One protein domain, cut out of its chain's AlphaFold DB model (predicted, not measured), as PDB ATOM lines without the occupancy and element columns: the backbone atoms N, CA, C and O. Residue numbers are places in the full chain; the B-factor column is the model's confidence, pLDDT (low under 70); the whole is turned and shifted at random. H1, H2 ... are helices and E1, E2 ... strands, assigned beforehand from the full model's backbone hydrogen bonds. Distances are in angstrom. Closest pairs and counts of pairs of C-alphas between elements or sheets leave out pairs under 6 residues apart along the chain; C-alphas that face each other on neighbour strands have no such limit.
ATOM      1  N   ILE A  93      57.655 -85.979  -8.571       79.25
ATOM      2  CA  ILE A  93      58.288 -85.334  -7.422       79.25
ATOM      3  C   ILE A  93      57.921 -83.858  -7.489       79.25
ATOM      4  O   ILE A  93      58.535 -83.092  -8.228       79.25
ATOM      5  N   LYS A  94      56.912 -83.460  -6.720       85.88
ATOM      6  CA  LYS A  94      56.515 -82.061  -6.571       85.88
ATOM      7  C   LYS A  94      56.838 -81.588  -5.159       85.88
ATOM      8  O   LYS A  94      56.316 -82.150  -4.200       85.88
ATOM      9  N   LYS A  95      57.726 -80.604  -5.023       87.25
ATOM     10  CA  LYS A  95      58.193 -80.096  -3.723       87.25
ATOM     11  C   LYS A  95      58.514 -78.606  -3.800       87.25
ATOM     12  O   LYS A  95      58.785 -78.092  -4.884       87.25
ATOM     13  N   GLN A  96      58.554 -77.954  -2.638       90.19
ATOM     14  CA  GLN A  96      59.087 -76.598  -2.535       90.19
ATOM     15  C   GLN A  96      60.560 -76.526  -2.949       90.19
ATOM     16  O   GLN A  96      61.292 -77.496  -2.703       90.19
ATOM     17  N   PRO A  97      61.019 -75.389  -3.517       91.62
ATOM     18  CA  PRO A  97      62.402 -75.232  -3.953       91.62
ATOM     19  C   PRO A  97      63.423 -75.592  -2.867       91.62
ATOM     20  O   PRO A  97      64.409 -76.269  -3.152       91.62
ATOM     21  N   SER A  98      63.154 -75.222  -1.609       91.31
ATOM     22  CA  SER A  98      64.004 -75.504  -0.443       91.31
ATOM     23  C   SER A  98      64.102 -76.993  -0.082       91.31
ATOM     24  O   SER A  98      65.086 -77.418   0.518       91.31
ATOM     25  N   HIS A  99      63.109 -77.802  -0.458       89.38
ATOM     26  CA  HIS A  99      63.046 -79.239  -0.169       89.38
ATOM     27  C   HIS A  99      63.497 -80.112  -1.354       89.38
ATOM     28  O   HIS A  99      63.464 -81.347  -1.275       89.38
ATOM     29  N   LEU A 100      63.927 -79.490  -2.457       88.88
ATOM     30  CA  LEU A 100      64.478 -80.164  -3.628       88.88
ATOM     31  C   LEU A 100      66.007 -80.204  -3.571       88.88
ATOM     32  O   LEU A 100      66.704 -79.309  -4.038       88.88
ATOM     33  N   SER A 101      66.541 -81.309  -3.056       89.06
ATOM     34  CA  SER A 101      67.948 -81.688  -3.241       89.06
ATOM     35  C   SER A 101      68.228 -82.085  -4.701       89.06
ATOM     36  O   SER A 101      68.142 -83.264  -5.051       89.06
ATOM     37  N   VAL A 102      68.523 -81.093  -5.544       90.56
ATOM     38  CA  VAL A 102      68.912 -81.252  -6.955       90.56
ATOM     39  C   VAL A 102      70.293 -80.641  -7.223       90.56
ATOM     40  O   VAL A 102      70.711 -79.718  -6.523       90.56
ATOM     41  N   THR A 103      71.015 -81.139  -8.228       92.19
ATOM     42  CA  THR A 103      72.377 -80.691  -8.582       92.19
ATOM     43  C   THR A 103      72.470 -80.197 -10.033       92.19
ATOM     44  O   THR A 103      71.506 -80.266 -10.799       92.19
ATOM     45  N   GLY A 104      73.626 -79.637 -10.411       91.56
ATOM     46  CA  GLY A 104      73.905 -79.198 -11.783       91.56
ATOM     47  C   GLY A 104      72.933 -78.129 -12.292       91.56
ATOM     48  O   GLY A 104      72.565 -77.201 -11.568       91.56
ATOM     49  N   ASP A 105      72.503 -78.262 -13.546       91.12
ATOM     50  CA  ASP A 105      71.586 -77.301 -14.167       91.12
ATOM     51  C   ASP A 105      70.182 -77.331 -13.551       91.12
ATOM     52  O   ASP A 105      69.518 -76.294 -13.514       91.12
ATOM     53  N   LEU A 106      69.756 -78.461 -12.965       91.81
ATOM     54  CA  LEU A 106      68.494 -78.517 -12.220       91.81
ATOM     55  C   LEU A 106      68.531 -77.615 -10.990       91.81
ATOM     56  O   LEU A 106      67.525 -76.979 -10.688       91.81
ATOM     57  N   LYS A 107      69.682 -77.508 -10.313       93.00
ATOM     58  CA  LYS A 107      69.840 -76.595  -9.178       93.00
ATOM     59  C   LYS A 107      69.707 -75.140  -9.608       93.00
ATOM     60  O   LYS A 107      68.917 -74.412  -9.018       93.00
ATOM     61  N   LYS A 108      70.414 -74.736 -10.668       93.50
ATOM     62  CA  LYS A 108      70.323 -73.366 -11.205       93.50
ATOM     63  C   LYS A 108      68.880 -73.011 -11.559       93.50
ATOM     64  O   LYS A 108      68.423 -71.915 -11.255       93.50
ATOM     65  N   LYS A 109      68.166 -73.955 -12.177       93.38
ATOM     66  CA  LYS A 109      66.764 -73.794 -12.563       93.38
ATOM     67  C   LYS A 109      65.845 -73.727 -11.337       93.38
ATOM     68  O   LYS A 109      64.969 -72.876 -11.300       93.38
ATOM     69  N   ASN A 110      66.087 -74.556 -10.318       94.88
ATOM     70  CA  ASN A 110      65.345 -74.568  -9.051       94.88
ATOM     71  C   ASN A 110      65.509 -73.266  -8.256       94.88
ATOM     72  O   ASN A 110      64.524 -72.727  -7.765       94.88
ATOM     73  N   ASP A 111      66.729 -72.729  -8.178       93.19
ATOM     74  CA  ASP A 111      67.035 -71.496  -7.438       93.19
ATOM     75  C   ASP A 111      66.305 -70.261  -8.025       93.19
ATOM     76  O   ASP A 111      66.133 -69.243  -7.351       93.19
ATOM     77  N   GLN A 112      65.859 -70.339  -9.285       93.56
ATOM     78  CA  GLN A 112      65.106 -69.279  -9.967       93.56
ATOM     79  C   GLN A 112      63.592 -69.352  -9.716       93.56
ATOM     80  O   GLN A 112      62.872 -68.395 -10.012       93.56
ATOM     81  N   VAL A 113      63.091 -70.453  -9.151       92.56
ATOM     82  CA  VAL A 113      61.658 -70.667  -8.932       92.56
ATOM     83  C   VAL A 113      61.196 -69.885  -7.705       92.56
ATOM     84  O   VAL A 113      61.550 -70.209  -6.575       92.56
ATOM     85  N   LYS A 114      60.395 -68.835  -7.928       89.81
ATOM     86  CA  LYS A 114      59.902 -67.950  -6.852       89.81
ATOM     87  C   LYS A 114      58.386 -67.800  -6.773       89.81
ATOM     88  O   LYS A 114      57.875 -67.529  -5.695       89.81
ATOM     89  N   LYS A 115      57.677 -67.896  -7.902       87.44
ATOM     90  CA  LYS A 115      56.245 -67.542  -7.979       87.44
ATOM     91  C   LYS A 115      55.362 -68.635  -8.570       87.44
ATOM     92  O   LYS A 115      54.241 -68.818  -8.107       87.44
ATOM     93  N   GLU A 116      55.861 -69.362  -9.565       90.31
ATOM     94  CA  GLU A 116      55.072 -70.342 -10.312       90.31
ATOM     95  C   GLU A 116      55.744 -71.708 -10.320       90.31
ATOM     96  O   GLU A 116      56.972 -71.813 -10.376       90.31
ATOM     97  N   ALA A 117      54.920 -72.755 -10.272       91.94
ATOM     98  CA  ALA A 117      55.397 -74.123 -10.342       91.94
ATOM     99  C   ALA A 117      56.129 -74.358 -11.670       91.94
ATOM    100  O   ALA A 117      55.581 -74.131 -12.745       91.94
ATOM    101  N   THR A 118      57.373 -74.820 -11.588       93.25
ATOM    102  CA  THR A 118      58.265 -74.983 -12.737       93.25
ATOM    103  C   THR A 118      58.701 -76.435 -12.864       93.25
ATOM    104  O   THR A 118      59.211 -77.027 -11.910       93.25
ATOM    105  N   ILE A 119      58.548 -77.013 -14.061       91.81
ATOM    106  CA  ILE A 119      59.104 -78.334 -14.377       91.81
ATOM    107  C   ILE A 119      60.625 -78.194 -14.493       91.81
ATOM    108  O   ILE A 119      61.157 -77.573 -15.421       91.81
ATOM    109  N   LEU A 120      61.340 -78.776 -13.533       92.69
ATOM    110  CA  LEU A 120      62.798 -78.813 -13.546       92.69
ATOM    111  C   LEU A 120      63.299 -79.881 -14.511       92.69
ATOM    112  O   LEU A 120      64.225 -79.625 -15.279       92.69
ATOM    113  N   PHE A 121      62.665 -81.054 -14.483       91.06
ATOM    114  CA  PHE A 121      63.084 -82.228 -15.235       91.06
ATOM    115  C   PHE A 121      61.879 -83.035 -15.716       91.06
ATOM    116  O   PHE A 121      60.930 -83.231 -14.959       91.06
ATOM    117  N   ASN A 122      61.970 -83.541 -16.942       87.19
ATOM    118  CA  ASN A 122      61.086 -84.551 -17.512       87.19
ATOM    119  C   ASN A 122      61.966 -85.481 -18.369       87.19
ATOM    120  O   ASN A 122      62.656 -85.007 -19.274       87.19
ATOM    121  N   GLY A 123      62.033 -86.768 -18.020       83.62
ATOM    122  CA  GLY A 123      62.918 -87.730 -18.683       83.62
ATOM    123  C   GLY A 123      63.071 -89.048 -17.920       83.62
ATOM    124  O   GLY A 123      62.338 -89.316 -16.971       83.62
ATOM    125  N   ASN A 124      64.031 -89.887 -18.325       83.94
ATOM    126  CA  ASN A 124      64.246 -91.197 -17.698       83.94
ATOM    127  C   ASN A 124      65.025 -91.117 -16.367       83.94
ATOM    128  O   ASN A 124      65.783 -90.175 -16.111       83.94
ATOM    129  N   VAL A 125      64.870 -92.146 -15.530       81.69
ATOM    130  CA  VAL A 125      65.507 -92.228 -14.206       81.69
ATOM    131  C   VAL A 125      67.030 -92.311 -14.294       81.69
ATOM    132  O   VAL A 125      67.697 -91.762 -13.418       81.69
ATOM    133  N   ARG A 126      67.614 -92.928 -15.335       83.94
ATOM    134  CA  ARG A 126      69.081 -92.979 -15.499       83.94
ATOM    135  C   ARG A 126      69.678 -91.577 -15.584       83.94
ATOM    136  O   ARG A 126      70.640 -91.283 -14.881       83.94
ATOM    137  N   SER A 127      69.104 -90.714 -16.415       86.31
ATOM    138  CA  SER A 127      69.542 -89.326 -16.577       86.31
ATOM    139  C   SER A 127      69.242 -88.477 -15.342       86.31
ATOM    140  O   SER A 127      69.982 -87.542 -15.047       86.31
ATOM    141  N   LEU A 128      68.183 -88.810 -14.599       87.25
ATOM    142  CA  LEU A 128      67.826 -88.109 -13.370       87.25
ATOM    143  C   LEU A 128      68.698 -88.505 -12.171       87.25
ATOM    144  O   LEU A 128      68.896 -87.694 -11.267       87.25
ATOM    145  N   TYR A 129      69.230 -89.730 -12.147       85.12
ATOM    146  CA  TYR A 129      69.955 -90.279 -11.000       85.12
ATOM    147  C   TYR A 129      71.129 -89.421 -10.513       85.12
ATOM    148  O   TYR A 129      71.175 -89.137  -9.314       85.12
ATOM    149  N   PRO A 130      72.017 -88.916 -11.388       87.12
ATOM    150  CA  PRO A 130      73.091 -88.019 -10.963       87.12
ATOM    151  C   PRO A 130      72.584 -86.675 -10.416       87.12
ATOM    152  O   PRO A 130      73.291 -86.005  -9.663       87.12
ATOM    153  N   LEU A 131      71.375 -86.266 -10.811       88.06
ATOM    154  CA  LEU A 131      70.848 -84.921 -10.595       88.06
ATOM    155  C   LEU A 131      69.910 -84.815  -9.388       88.06
ATOM    156  O   LEU A 131      69.790 -83.733  -8.819       88.06
ATOM    157  N   ALA A 132      69.238 -85.901  -8.994       85.81
ATOM    158  CA  ALA A 132      68.257 -85.910  -7.903       85.81
ATOM    159  C   ALA A 132      68.192 -87.253  -7.129       85.81
ATOM    160  O   ALA A 132      67.095 -87.777  -6.902       85.81
ATOM    161  N   PRO A 133      69.326 -87.828  -6.677       77.00
ATOM    162  CA  PRO A 133      69.403 -89.215  -6.189       77.00
ATOM    163  C   PRO A 133      68.510 -89.506  -4.971       77.00
ATOM    164  O   PRO A 133      68.016 -90.620  -4.801       77.00
ATOM    165  N   LEU A 134      68.261 -88.504  -4.123       75.31
ATOM    166  CA  LEU A 134      67.446 -88.667  -2.917       75.31
ATOM    167  C   LEU A 134      65.946 -88.792  -3.210       75.31
ATOM    168  O   LEU A 134      65.229 -89.410  -2.426       75.31
ATOM    169  N   HIS A 135      65.469 -88.234  -4.324       77.69
ATOM    170  CA  HIS A 135      64.031 -88.165  -4.618       77.69
ATOM    171  C   HIS A 135      63.541 -89.302  -5.508       77.69
ATOM    172  O   HIS A 135      62.347 -89.579  -5.547       77.69
ATOM    173  N   ILE A 136      64.453 -89.994  -6.183       72.25
ATOM    174  CA  ILE A 136      64.120 -91.031  -7.163       72.25
ATOM    175  C   ILE A 136      64.096 -92.452  -6.589       72.25
ATOM    176  O   ILE A 136      63.885 -93.399  -7.337       72.25
ATOM    177  N   ARG A 137      64.290 -92.641  -5.275       68.75
ATOM    178  CA  ARG A 137      64.324 -93.976  -4.639       68.75
ATOM    179  C   ARG A 137      63.116 -94.863  -4.995       68.75
ATOM    180  O   ARG A 137      63.355 -96.015  -5.349       68.75
ATOM    181  N   PRO A 138      61.858 -94.367  -5.000       67.19
ATOM    182  CA  PRO A 138      60.716 -95.177  -5.436       67.19
ATOM    183  C   PRO A 138      60.823 -95.611  -6.903       67.19
ATOM    184  O   PRO A 138      60.486 -96.737  -7.242       67.19
ATOM    185  N   MET A 139      61.362 -94.748  -7.765       71.44
ATOM    186  CA  MET A 139      61.542 -95.019  -9.194       71.44
ATOM    187  C   MET A 139      62.675 -96.022  -9.446       71.44
ATOM    188  O   MET A 139      62.586 -96.828 -10.366       71.44
ATOM    189  N   ILE A 140      63.720 -96.004  -8.610       62.53
ATOM    190  CA  ILE A 140      64.781 -97.018  -8.601       62.53
ATOM    191  C   ILE A 140      64.197 -98.372  -8.194       62.53
ATOM    192  O   ILE A 140      64.480 -99.367  -8.849       62.53
ATOM    193  N   VAL A 141      63.348 -98.417  -7.160       63.28
ATOM    194  CA  VAL A 141      62.651 -99.654  -6.773       63.28
ATOM    195  C   VAL A 141      61.795-100.164  -7.929       63.28
ATOM    196  O   VAL A 141      61.881-101.342  -8.240       63.28
ATOM    197  N   THR A 142      61.060 -99.304  -8.638       65.31
ATOM    198  CA  THR A 142      60.328 -99.702  -9.852       65.31
ATOM    199  C   THR A 142      61.261-100.235 -10.945       65.31
ATOM    200  O   THR A 142      60.980-101.279 -11.528       65.31
ATOM    201  N   ALA A 143      62.383 -99.557 -11.203       62.03
ATOM    202  CA  ALA A 143      63.369 -99.958 -12.209       62.03
ATOM    203  C   ALA A 143      64.067-101.291 -11.880       62.03
ATOM    204  O   ALA A 143      64.460-102.006 -12.799       62.03
ATOM    205  N   LEU A 144      64.238-101.605 -10.590       54.88
ATOM    206  CA  LEU A 144      64.874-102.831 -10.097       54.88
ATOM    207  C   LEU A 144      63.878-103.989  -9.934       54.88
ATOM    208  O   LEU A 144      64.188-105.114 -10.312       54.88
ATOM    209  N   ALA A 145      62.691-103.730  -9.377       56.41
ATOM    210  CA  ALA A 145      61.662-104.740  -9.118       56.41
ATOM    211  C   ALA A 145      61.050-105.265 -10.423       56.41
ATOM    212  O   ALA A 145      60.823-106.464 -10.576       56.41
ATOM    213  N   ALA A 146      60.858-104.386 -11.406       60.56
ATOM    214  CA  ALA A 146      60.597-104.799 -12.773       60.56
ATOM    215  C   ALA A 146      61.941-104.962 -13.494       60.56
ATOM    216  O   ALA A 146      62.358-104.096 -14.259       60.56
ATOM    217  N   HIS A 147      62.620-106.076 -13.212       49.34
ATOM    218  CA  HIS A 147      63.976-106.438 -13.660       49.34
ATOM    219  C   HIS A 147      64.245-106.305 -15.178       49.34
ATOM    220  O   HIS A 147      65.392-106.334 -15.616       49.34
ATOM    221  N   THR A 148      63.205-106.126 -15.986       50.72
ATOM    222  CA  THR A 148      63.207-105.914 -17.444       50.72
ATOM    223  C   THR A 148      62.994-104.456 -17.879       50.72
ATOM    224  O   THR A 148      63.276-104.123 -19.029       50.72
ATOM    225  N   LEU A 149      62.487-103.571 -17.009       60.78
ATOM    226  CA  LEU A 149      62.352-102.144 -17.309       60.78
ATOM    227  C   LEU A 149      63.718-101.476 -17.292       60.78
ATOM    228  O   LEU A 149      64.093-100.817 -18.259       60.78
ATOM    229  N   GLY A 150      64.462-101.621 -16.199       64.94
ATOM    230  CA  GLY A 150      65.696-100.874 -16.001       64.94
ATOM    231  C   GLY A 150      65.494 -99.349 -15.960       64.94
ATOM    232  O   GLY A 150      64.404 -98.802 -16.130       64.94
ATOM    233  N   PHE A 151      66.588 -98.633 -15.715       68.25
ATOM    234  CA  PHE A 151      66.573 -97.193 -15.424       68.25
ATOM    235  C   PHE A 151      66.191 -96.313 -16.629       68.25
ATOM    236  O   PHE A 151      65.738 -95.185 -16.449       68.25
ATOM    237  N   ASP A 152      66.353 -96.821 -17.851       75.06
ATOM    238  CA  ASP A 152      66.079 -96.085 -19.096       75.06
ATOM    239  C   ASP A 152      64.596 -96.064 -19.481       75.06
ATOM    240  O   ASP A 152      64.187 -95.297 -20.362       75.06
ATOM    241  N   ASN A 153      63.794 -96.932 -18.861       63.56
ATOM    242  CA  ASN A 153      62.386 -97.122 -19.200       63.56
ATOM    243  C   ASN A 153      61.423 -96.692 -18.090       63.56
ATOM    244  O   ASN A 153      60.211 -96.783 -18.278       63.56
ATOM    245  N   VAL A 154      61.948 -96.194 -16.968       72.81
ATOM    246  CA  VAL A 154      61.161 -95.517 -15.934       72.81
ATOM    247  C   VAL A 154      61.286 -94.014 -16.151       72.81
ATOM    248  O   VAL A 154      62.399 -93.490 -16.220       72.81
ATOM    249  N   GLU A 155      60.153 -93.330 -16.289       76.75
ATOM    250  CA  GLU A 155      60.087 -91.883 -16.508       76.75
ATOM    251  C   GLU A 155      59.754 -91.143 -15.211       76.75
ATOM    252  O   GLU A 155      59.043 -91.647 -14.340       76.75
ATOM    253  N   ALA A 156      60.303 -89.939 -15.088       81.31
ATOM    254  CA  ALA A 156      60.212 -89.107 -13.909       81.31
ATOM    255  C   ALA A 156      59.977 -87.648 -14.295       81.31
ATOM    256  O   ALA A 156      60.595 -87.122 -15.224       81.31
ATOM    257  N   GLU A 157      59.132 -86.980 -13.515       86.06
ATOM    258  CA  GLU A 157      58.915 -85.540 -13.601       86.06
ATOM    259  C   GLU A 157      59.211 -84.897 -12.244       86.06
ATOM    260  O   GLU A 157      58.661 -85.312 -11.218       86.06
ATOM    261  N   ILE A 158      60.095 -83.892 -12.237       89.56
ATOM    262  CA  ILE A 158      60.373 -83.064 -11.057       89.56
ATOM    263  C   ILE A 158      59.782 -81.680 -11.275       89.56
ATOM    264  O   ILE A 158      60.161 -80.969 -12.208       89.56
ATOM    265  N   ILE A 159      58.910 -81.284 -10.358       91.62
ATOM    266  CA  ILE A 159      58.263 -79.980 -10.319       91.62
ATOM    267  C   ILE A 159      58.710 -79.262  -9.047       91.62
ATOM    268  O   ILE A 159      58.515 -79.756  -7.935       91.62
ATOM    269  N   SER A 160      59.289 -78.080  -9.219       92.62
ATOM    270  CA  SER A 160      59.528 -77.142  -8.129       92.62
ATOM    271  C   SER A 160      58.317 -76.235  -8.003       92.62
ATOM    272  O   SER A 160      58.001 -75.517  -8.950       92.62
ATOM    273  N   ASP A 161      57.599 -76.308  -6.886       93.00
ATOM    274  CA  ASP A 161      56.406 -75.495  -6.636       93.00
ATOM    275  C   ASP A 161      56.632 -74.596  -5.417       93.00
ATOM    276  O   ASP A 161      56.789 -75.126  -4.324       93.00
TER     277      ASP A 161
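Overview. This is residues 93 to 161 of the 163 residues of the protein "NadX" of Sepia pharaonis (UniProt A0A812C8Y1). A narrow sheet of three strands has H1 and H2 over one face, near opposite ends of the sheet, while H3 lies past the end near H2 and lengthens the whole into a rod. The printed part has 69 residues, with three named helices and three named strands in the order E1 H1 E2 H2 H3 E3. The mixed sheet runs E1 E3 E2, and the class is mixed, helices and strands. The whole is compact, with a radius of gyration of the C-alphas of 12.2 A and spans of 40 by 18 by 16 A.

Along the chain. Find C-alpha 93 at (58.288, -85.334, -7.422), where E1, residues 93 to 95, begins. Next come H1, residues 104 to 111, 11.2 A long, and E2, residues 118 to 124, 18.0 A. H2, residues 125 to 128, follows directly. Find H3, residues 137 to 145, 12.0 A long, from C-alpha 137 at (64.324, -93.976, -4.639). E3, residues 155 to 160, 17.0 A long, ends at C-alpha 160, (59.528, -77.142, -8.129).

Arrangement. Look first at E1 and E3, which are parallel at 8 degrees, with N 159 and O 93 2.8 A apart. E3 and E2 are antiparallel at 165 degrees, with N 156 and O 123 2.8 A apart. H1 is on the sheet at a height of 9.4 A, over E2 and along the strands, at 16 degrees to E2 on the local plane; their closest C-alphas, Leu 106 and Leu 120, are 5.9 A apart. H2 is on the same face; its closest C-alpha pair with E3, Val 125 and Glu 155, is 5.9 A apart. H3 is only just not on the sheet, with 4 pairs of C-alphas within 10 A. H2 and H3 are close but not clearly touching, their closest C-alphas, Val 125 and Met 139, 7.0 A apart. In H1 and H3 every O i to N i+4 pair is within hydrogen-bond range; H2 is too short for one.

Size, cuts and confidence. The C-alphas of Lys 115 and Thr 148, the two farthest apart, are 40.1 A apart. The printed part has no cut, and no link is long. The mean pLDDT of the printed part is 81.5; look for values under 70 at residues 137 to 138, 140 to 151 and 153.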